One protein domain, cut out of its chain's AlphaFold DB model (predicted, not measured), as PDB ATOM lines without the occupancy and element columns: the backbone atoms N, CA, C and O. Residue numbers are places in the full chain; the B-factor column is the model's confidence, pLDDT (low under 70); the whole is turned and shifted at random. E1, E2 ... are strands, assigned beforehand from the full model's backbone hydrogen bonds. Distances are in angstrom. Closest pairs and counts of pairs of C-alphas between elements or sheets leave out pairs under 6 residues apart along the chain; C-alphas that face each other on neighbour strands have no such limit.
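What this domain is: This is residues 145 to 174 and 186 to 219 of the 460 residues of the protein "Dld protein" of Symbiodinium sp. CCMP2592 (UniProt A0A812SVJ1). With little regular structure, this domain is one strongly twisted sheet curled like part of a barrel, with long loops from E1 to E2 and E3 to E4. The printed part has 64 residues, no named helix and strands E1 to E5 in chain order, holding 25 residues, all strand by class. The sheet's order is E4, E3, E2, E1, E5, all antiparallel. The whole is compact, radius of gyration of the C-alphas 11.8 A, spanning 36 by 27 by 25 A.

Where its parts are: E3, residues 186 to 194, is 25.0 A long from C-alpha 186 at (262.577, 524.761, 448.020). E2 is residues 163 to 167, 13.0 A; E4 206 to 209; E1 145 to 148; E5 214 to 216, ending at C-alpha 216 at (281.509, 528.421, 455.391).

How they stand to each other: Within hydrogen-bond range are N 192 and O 165 of E3 and E2, 2.9 A; N 207 and O 191 of hairpin E3 and E4, 2.9 A; N 146 and O 164 of hairpin E1 and E2, 2.8 A; N 147 and O 215 of E1 and E5, 2.8 A. E1 and E4 are apart.

The domain as a whole: The farthest C-alphas, Lys 186 and Gly 199, are 37.3 A apart. Residues 175 to 185 are cut out, C-alphas 174 and 186 being 12.8 A apart. Residues 198 to 202 have pLDDT under 70.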
ATOM      1  N   ARG A 145     279.917 535.070 454.931       96.56
ATOM      2  CA  ARG A 145     280.747 534.718 453.777       96.56
ATOM      3  C   ARG A 145     280.870 533.208 453.629       96.56
ATOM      4  O   ARG A 145     281.097 532.494 454.599       96.56
ATOM      5  N   HIS A 146     280.781 532.755 452.391       96.50
ATOM      6  CA  HIS A 146     280.866 531.362 451.988       96.50
ATOM      7  C   HIS A 146     281.780 531.221 450.779       96.50
ATOM      8  O   HIS A 146     282.031 532.184 450.057       96.50
ATOM      9  N   ILE A 147     282.232 530.001 450.538       95.94
ATOM     10  CA  ILE A 147     282.851 529.580 449.289       95.94
ATOM     11  C   ILE A 147     281.799 528.797 448.509       95.94
ATOM     12  O   ILE A 147     281.172 527.883 449.047       95.94
ATOM     13  N   ILE A 148     281.598 529.161 447.245       97.06
ATOM     14  CA  ILE A 148     280.722 528.416 446.340       97.06
ATOM     15  C   ILE A 148     281.435 527.124 445.924       97.06
ATOM     16  O   ILE A 148     282.600 527.154 445.534       97.06
ATOM     17  N   GLY A 149     280.744 525.987 445.964       96.31
ATOM     18  CA  GLY A 149     281.303 524.696 445.568       96.31
ATOM     19  C   GLY A 149     280.257 523.710 445.052       96.31
ATOM     20  O   GLY A 149     279.054 523.923 445.170       96.31
ATOM     21  N   GLY A 150     280.724 522.606 444.463       95.69
ATOM     22  CA  GLY A 150     279.866 521.491 444.042       95.69
ATOM     23  C   GLY A 150     278.973 521.757 442.823       95.69
ATOM     24  O   GLY A 150     278.161 520.901 442.475       95.69
ATOM     25  N   LEU A 151     279.108 522.901 442.143       96.38
ATOM     26  CA  LEU A 151     278.350 523.187 440.925       96.38
ATOM     27  C   LEU A 151     278.913 522.371 439.756       96.38
ATOM     28  O   LEU A 151     280.069 522.536 439.371       96.38
ATOM     29  N   GLN A 152     278.085 521.499 439.179       95.19
ATOM     30  CA  GLN A 152     278.485 520.597 438.087       95.19
ATOM     31  C   GLN A 152     278.101 521.107 436.690       95.19
ATOM     32  O   GLN A 152     278.588 520.593 435.687       95.19
ATOM     33  N   SER A 153     277.219 522.108 436.599       96.31
ATOM     34  CA  SER A 153     276.821 522.678 435.308       96.31
ATOM     35  C   SER A 153     277.989 523.435 434.684       96.31
ATOM     36  O   SER A 153     278.530 524.330 435.327       96.31
ATOM     37  N   SER A 154     278.318 523.162 433.419       95.38
ATOM     38  CA  SER A 154     279.384 523.866 432.682       95.38
ATOM     39  C   SER A 154     279.231 525.391 432.720       95.38
ATOM     40  O   SER A 154     280.215 526.116 432.830       95.38
ATOM     41  N   LYS A 155     277.986 525.885 432.723       95.38
ATOM     42  CA  LYS A 155     277.669 527.317 432.803       95.38
ATOM     43  C   LYS A 155     277.955 527.939 434.163       95.38
ATOM     44  O   LYS A 155     278.113 529.144 434.226       95.38
ATOM     45  N   MET A 156     277.982 527.158 435.240       96.12
ATOM     46  CA  MET A 156     278.136 527.662 436.612       96.12
ATOM     47  C   MET A 156     279.401 527.142 437.296       96.12
ATOM     48  O   MET A 156     279.744 527.595 438.381       96.12
ATOM     49  N   GLN A 157     280.108 526.199 436.673       96.12
ATOM     50  CA  GLN A 157     281.299 525.571 437.231       96.12
ATOM     51  C   GLN A 157     282.415 526.587 437.499       96.12
ATOM     52  O   GLN A 157     283.160 526.423 438.460       96.12
ATOM     53  N   HIS A 158     282.488 527.656 436.699       94.31
ATOM     54  CA  HIS A 158     283.437 528.757 436.883       94.31
ATOM     55  C   HIS A 158     283.201 529.566 438.172       94.31
ATOM     56  O   HIS A 158     284.068 530.338 438.565       94.31
ATOM     57  N   LEU A 159     282.047 529.397 438.833       95.69
ATOM     58  CA  LEU A 159     281.753 530.023 440.123       95.69
ATOM     59  C   LEU A 159     282.295 529.216 441.310       95.69
ATOM     60  O   LEU A 159     282.363 529.743 442.418       95.69
ATOM     61  N   ASN A 160     282.669 527.946 441.115       95.50
ATOM     62  CA  ASN A 160     283.248 527.142 442.189       95.50
ATOM     63  C   ASN A 160     284.584 527.745 442.650       95.50
ATOM     64  O   ASN A 160     285.428 528.108 441.835       95.50
ATOM     65  N   GLY A 161     284.786 527.818 443.963       93.44
ATOM     66  CA  GLY A 161     285.943 528.444 444.600       93.44
ATOM     67  C   GLY A 161     285.796 529.953 444.822       93.44
ATOM     68  O   GLY A 161     286.570 530.516 445.594       93.44
ATOM     69  N   LEU A 162     284.800 530.612 444.212       94.38
ATOM     70  CA  LEU A 162     284.555 532.032 444.457       94.38
ATOM     71  C   LEU A 162     283.970 532.258 445.852       94.38
ATOM     72  O   LEU A 162     283.167 531.468 446.356       94.38
ATOM     73  N   THR A 163     284.354 533.381 446.458       94.94
ATOM     74  CA  THR A 163     283.763 533.832 447.720       94.94
ATOM     75  C   THR A 163     282.437 534.526 447.437       94.94
ATOM     76  O   THR A 163     282.334 535.364 446.538       94.94
ATOM     77  N   ALA A 164     281.420 534.198 448.223       96.62
ATOM     78  CA  ALA A 164     280.106 534.800 448.135       96.62
ATOM     79  C   ALA A 164     279.573 535.193 449.510       96.62
ATOM     80  O   ALA A 164     279.857 534.555 450.517       96.62
ATOM     81  N   THR A 165     278.787 536.261 449.551       97.31
ATOM     82  CA  THR A 165     278.165 536.778 450.770       97.31
ATOM     83  C   THR A 165     276.660 536.583 450.691       97.31
ATOM     84  O   THR A 165     276.050 536.947 449.682       97.31
ATOM     85  N   VAL A 166     276.048 536.052 451.750       98.19
ATOM     86  CA  VAL A 166     274.587 535.912 451.832       98.19
ATOM     87  C   VAL A 166     273.936 537.294 451.864       98.19
ATOM     88  O   VAL A 166     274.346 538.187 452.610       98.19
ATOM     89  N   ARG A 167     272.919 537.481 451.026       98.06
ATOM     90  CA  ARG A 167     272.155 538.719 450.878       98.06
ATOM     91  C   ARG A 167     270.664 538.417 450.879       98.06
ATOM     92  O   ARG A 167     270.230 537.291 450.653       98.06
ATOM     93  N   GLU A 168     269.882 539.451 451.135       97.81
ATOM     94  CA  GLU A 168     268.434 539.373 451.043       97.81
ATOM     95  C   GLU A 168     267.994 539.419 449.576       97.81
ATOM     96  O   GLU A 168     268.484 540.238 448.792       97.81
ATOM     97  N   HIS A 169     267.069 538.538 449.187       97.56
ATOM     98  CA  HIS A 169     266.504 538.563 447.845       97.56
ATOM     99  C   HIS A 169     265.362 539.577 447.761       97.56
ATOM    100  O   HIS A 169     264.363 539.437 448.461       97.56
ATOM    101  N   ARG A 170     265.428 540.518 446.811       96.19
ATOM    102  CA  ARG A 170     264.446 541.617 446.674       96.19
ATOM    103  C   ARG A 170     262.976 541.179 446.675       96.19
ATOM    104  O   ARG A 170     262.133 541.893 447.195       96.19
ATOM    105  N   ARG A 171     262.666 540.034 446.058       96.38
ATOM    106  CA  ARG A 171     261.287 539.523 445.939       96.38
ATOM    107  C   ARG A 171     260.896 538.509 447.014       96.38
ATOM    108  O   ARG A 171     259.716 538.371 447.302       96.38
ATOM    109  N   TYR A 172     261.860 537.750 447.529       96.38
ATOM    110  CA  TYR A 172     261.584 536.545 448.325       96.38
ATOM    111  C   TYR A 172     262.094 536.659 449.764       96.38
ATOM    112  O   TYR A 172     261.899 535.726 450.533       96.38
ATOM    113  N   GLY A 173     262.746 537.767 450.126       97.12
ATOM    114  CA  GLY A 173     263.319 537.971 451.452       97.12
ATOM    115  C   GLY A 173     264.501 537.045 451.734       97.12
ATOM    116  O   GLY A 173     265.247 536.656 450.824       97.12
ATOM    117  N   HIS A 174     264.681 536.714 453.009       97.88
ATOM    118  CA  HIS A 174     265.731 535.839 453.509       97.88
ATOM    119  C   HIS A 174     265.250 535.046 454.737       97.88
ATOM    120  O   HIS A 174     264.706 535.668 455.646       97.88
ATOM    121  N   LYS A 186     261.172 525.142 447.846       97.50
ATOM    122  CA  LYS A 186     262.577 524.761 448.020       97.50
ATOM    123  C   LYS A 186     263.372 525.879 448.689       97.50
ATOM    124  O   LYS A 186     263.324 527.021 448.226       97.50
ATOM    125  N   LEU A 187     264.138 525.534 449.722       98.25
ATOM    126  CA  LEU A 187     265.052 526.443 450.404       98.25
ATOM    127  C   LEU A 187     266.203 526.846 449.472       98.25
ATOM    128  O   LEU A 187     266.909 526.008 448.902       98.25
ATOM    129  N   ARG A 188     266.397 528.155 449.330       98.19
ATOM    130  CA  ARG A 188     267.493 528.785 448.598       98.19
ATOM    131  C   ARG A 188     268.032 529.976 449.382       98.19
ATOM    132  O   ARG A 188     267.312 530.654 450.108       98.19
ATOM    133  N   LEU A 189     269.309 530.260 449.177       98.38
ATOM    134  CA  LEU A 189     269.996 531.423 449.715       98.38
ATOM    135  C   LEU A 189     270.406 532.318 448.554       98.38
ATOM    136  O   LEU A 189     271.008 531.857 447.581       98.38
ATOM    137  N   CYS A 190     270.059 533.600 448.644       98.25
ATOM    138  CA  CYS A 190     270.572 534.593 447.717       98.25
ATOM    139  C   CYS A 190     271.988 534.962 448.144       98.25
ATOM    140  O   CYS A 190     272.220 535.390 449.274       98.25
ATOM    141  N   VAL A 191     272.944 534.767 447.247       98.06
ATOM    142  CA  VAL A 191     274.345 535.083 447.489       98.06
ATOM    143  C   VAL A 191     274.849 536.033 446.418       98.06
ATOM    144  O   VAL A 191     274.506 535.903 445.245       98.06
ATOM    145  N   ARG A 192     275.672 536.996 446.827       97.12
ATOM    146  CA  ARG A 192     276.423 537.871 445.925       97.12
ATOM    147  C   ARG A 192     277.871 537.415 445.917       97.12
ATOM    148  O   ARG A 192     278.478 537.383 446.986       97.12
ATOM    149  N   TRP A 193     278.410 537.057 444.755       95.44
ATOM    150  CA  TRP A 193     279.812 536.647 444.648       95.44
ATOM    151  C   TRP A 193     280.717 537.832 444.313       95.44
ATOM    152  O   TRP A 193     280.292 538.812 443.694       95.44
ATOM    153  N   GLU A 194     281.966 537.737 444.758       90.75
ATOM    154  CA  GLU A 194     283.008 538.732 444.529       90.75
ATOM    155  C   GLU A 194     284.103 538.110 443.654       90.75
ATOM    156  O   GLU A 194     284.667 537.068 443.990       90.75
ATOM    157  N   THR A 195     284.396 538.744 442.518       86.50
ATOM    158  CA  THR A 195     285.511 538.356 441.643       86.50
ATOM    159  C   THR A 195     286.774 539.053 442.137       86.50
ATOM    160  O   THR A 195     286.790 540.274 442.264       86.50
ATOM    161  N   THR A 196     287.835 538.297 442.417       78.81
ATOM    162  CA  THR A 196     289.090 538.806 443.005       78.81
ATOM    163  C   THR A 196     289.991 539.559 442.022       78.81
ATOM    164  O   THR A 196     291.115 539.904 442.371       78.81
ATOM    165  N   GLU A 197     289.552 539.793 440.786       80.75
ATOM    166  CA  GLU A 197     290.363 540.474 439.777       80.75
ATOM    167  C   GLU A 197     290.414 541.982 440.057       80.75
ATOM    168  O   GLU A 197     289.492 542.738 439.769       80.75
ATOM    169  N   THR A 198     291.531 542.409 440.645       63.34
ATOM    170  CA  THR A 198     291.828 543.750 441.177       63.34
ATOM    171  C   THR A 198     291.895 544.878 440.124       63.34
ATOM    172  O   THR A 198     292.436 545.942 440.406       63.34
ATOM    173  N   GLY A 199     291.410 544.681 438.895       68.81
ATOM    174  CA  GLY A 199     291.823 545.500 437.743       68.81
ATOM    175  C   GLY A 199     290.768 546.385 437.077       68.81
ATOM    176  O   GLY A 199     291.107 547.458 436.591       68.81
ATOM    177  N   ALA A 200     289.503 545.982 437.030       56.34
ATOM    178  CA  ALA A 200     288.450 546.736 436.350       56.34
ATOM    179  C   ALA A 200     287.100 546.270 436.891       56.34
ATOM    180  O   ALA A 200     286.939 545.070 437.083       56.34
ATOM    181  N   ALA A 201     286.195 547.214 437.189       61.69
ATOM    182  CA  ALA A 201     284.816 547.017 437.658       61.69
ATOM    183  C   ALA A 201     284.468 545.551 437.984       61.69
ATOM    184  O   ALA A 201     283.996 544.829 437.109       61.69
ATOM    185  N   CYS A 202     284.747 545.111 439.223       64.50
ATOM    186  CA  CYS A 202     284.476 543.742 439.670       64.50
ATOM    187  C   CYS A 202     283.069 543.335 439.232       64.50
ATOM    188  O   CYS A 202     282.084 543.826 439.790       64.50
ATOM    189  N   ALA A 203     282.980 542.438 438.248       76.81
ATOM    190  CA  ALA A 203     281.721 541.859 437.826       76.81
ATOM    191  C   ALA A 203     281.175 541.044 439.003       76.81
ATOM    192  O   ALA A 203     281.561 539.897 439.230       76.81
ATOM    193  N   SER A 204     280.347 541.687 439.821       85.44
ATOM    194  CA  SER A 204     279.639 541.062 440.926       85.44
ATOM    195  C   SER A 204     278.226 540.766 440.456       85.44
ATOM    196  O   SER A 204     277.516 541.692 440.065       85.44
ATOM    197  N   GLY A 205     277.809 539.511 440.533       93.31
ATOM    198  CA  GLY A 205     276.417 539.136 440.319       93.31
ATOM    199  C   GLY A 205     275.781 538.580 441.587       93.31
ATOM    200  O   GLY A 205     276.430 538.441 442.630       93.31
ATOM    201  N   ALA A 206     274.488 538.278 441.496       96.06
ATOM    202  CA  ALA A 206     273.724 537.623 442.551       96.06
ATOM    203  C   ALA A 206     273.071 536.339 442.025       96.06
ATOM    204  O   ALA A 206     272.660 536.269 440.869       96.06
ATOM    205  N   LEU A 207     272.994 535.313 442.870       97.12
ATOM    206  CA  LEU A 207     272.493 533.988 442.507       97.12
ATOM    207  C   LEU A 207     271.702 533.369 443.660       97.12
ATOM    208  O   LEU A 207     271.998 533.614 444.826       97.12
ATOM    209  N   LEU A 208     270.719 532.531 443.329       98.00
ATOM    210  CA  LEU A 208     269.990 531.702 444.291       98.00
ATOM    211  C   LEU A 208     270.569 530.283 444.326       98.00
ATOM    212  O   LEU A 208     270.322 529.471 443.428       98.00
ATOM    213  N   LEU A 209     271.302 529.963 445.388       98.00
ATOM    214  CA  LEU A 209     271.939 528.659 445.585       98.00
ATOM    215  C   LEU A 209     271.252 527.841 446.677       98.00
ATOM    216  O   LEU A 209     270.615 528.377 447.576       98.00
ATOM    217  N   GLU A 210     271.357 526.518 446.578       97.62
ATOM    218  CA  GLU A 210     270.996 525.622 447.684       97.62
ATOM    219  C   GLU A 210     272.102 525.667 448.741       97.62
ATOM    220  O   GLU A 210     273.273 525.761 448.360       97.62
ATOM    221  N   PRO A 211     271.773 525.529 450.038       97.38
ATOM    222  CA  PRO A 211     272.778 525.554 451.098       97.38
ATOM    223  C   PRO A 211     273.936 524.567 450.902       97.38
ATOM    224  O   PRO A 211     275.074 524.904 451.192       97.38
ATOM    225  N   ARG A 212     273.687 523.384 450.320       96.00
ATOM    226  CA  ARG A 212     274.726 522.368 450.053       96.00
ATOM    227  C   ARG A 212     275.843 522.806 449.095       96.00
ATOM    228  O   ARG A 212     276.873 522.149 449.035       96.00
ATOM    229  N   PHE A 213     275.627 523.866 448.314       97.38
ATOM    230  CA  PHE A 213     276.642 524.425 447.411       97.38
ATOM    231  C   PHE A 213     277.462 525.540 448.068       97.38
ATOM    232  O   PHE A 213     278.242 526.211 447.393       97.38
ATOM    233  N   LEU A 214     277.260 525.775 449.366       96.75
ATOM    234  CA  LEU A 214     277.942 526.796 450.139       96.75
ATOM    235  C   LEU A 214     278.708 526.123 451.275       96.75
ATOM    236  O   LEU A 214     278.127 525.431 452.106       96.75
ATOM    237  N   ALA A 215     280.013 526.358 451.322       94.62
ATOM    238  CA  ALA A 215     280.845 526.024 452.469       94.62
ATOM    239  C   ALA A 215     281.160 527.306 453.243       94.62
ATOM    240  O   ALA A 215     281.404 528.345 452.626       94.62
ATOM    241  N   LEU A 216     281.161 527.259 454.575       93.00
ATOM    242  CA  LEU A 216     281.509 528.421 455.391       93.00
ATOM    243  C   LEU A 216     282.922 528.906 455.035       93.00
ATOM    244  O   LEU A 216     283.866 528.116 454.976       93.00
ATOM    245  N   TYR A 217     283.080 530.211 454.794       89.94
ATOM    246  CA  TYR A 217     284.403 530.792 454.580       89.94
ATOM    247  C   TYR A 217     285.124 530.884 455.924       89.94
ATOM    248  O   TYR A 217     285.059 531.895 456.629       89.94
ATOM    249  N   LEU A 218     285.828 529.815 456.286       86.12
ATOM    250  CA  LEU A 218     286.804 529.857 457.361       86.12
ATOM    251  C   LEU A 218     287.990 530.654 456.836       86.12
ATOM    252  O   LEU A 218     288.841 530.135 456.115       86.12
ATOM    253  N   LYS A 219     288.023 531.951 457.161       74.75
ATOM    254  CA  LYS A 219     289.227 532.749 456.965       74.75
ATOM    255  C   LYS A 219     290.291 532.089 457.827       74.75
ATOM    256  O   LYS A 219     290.315 532.320 459.034       74.75
TER     257      LYS A 219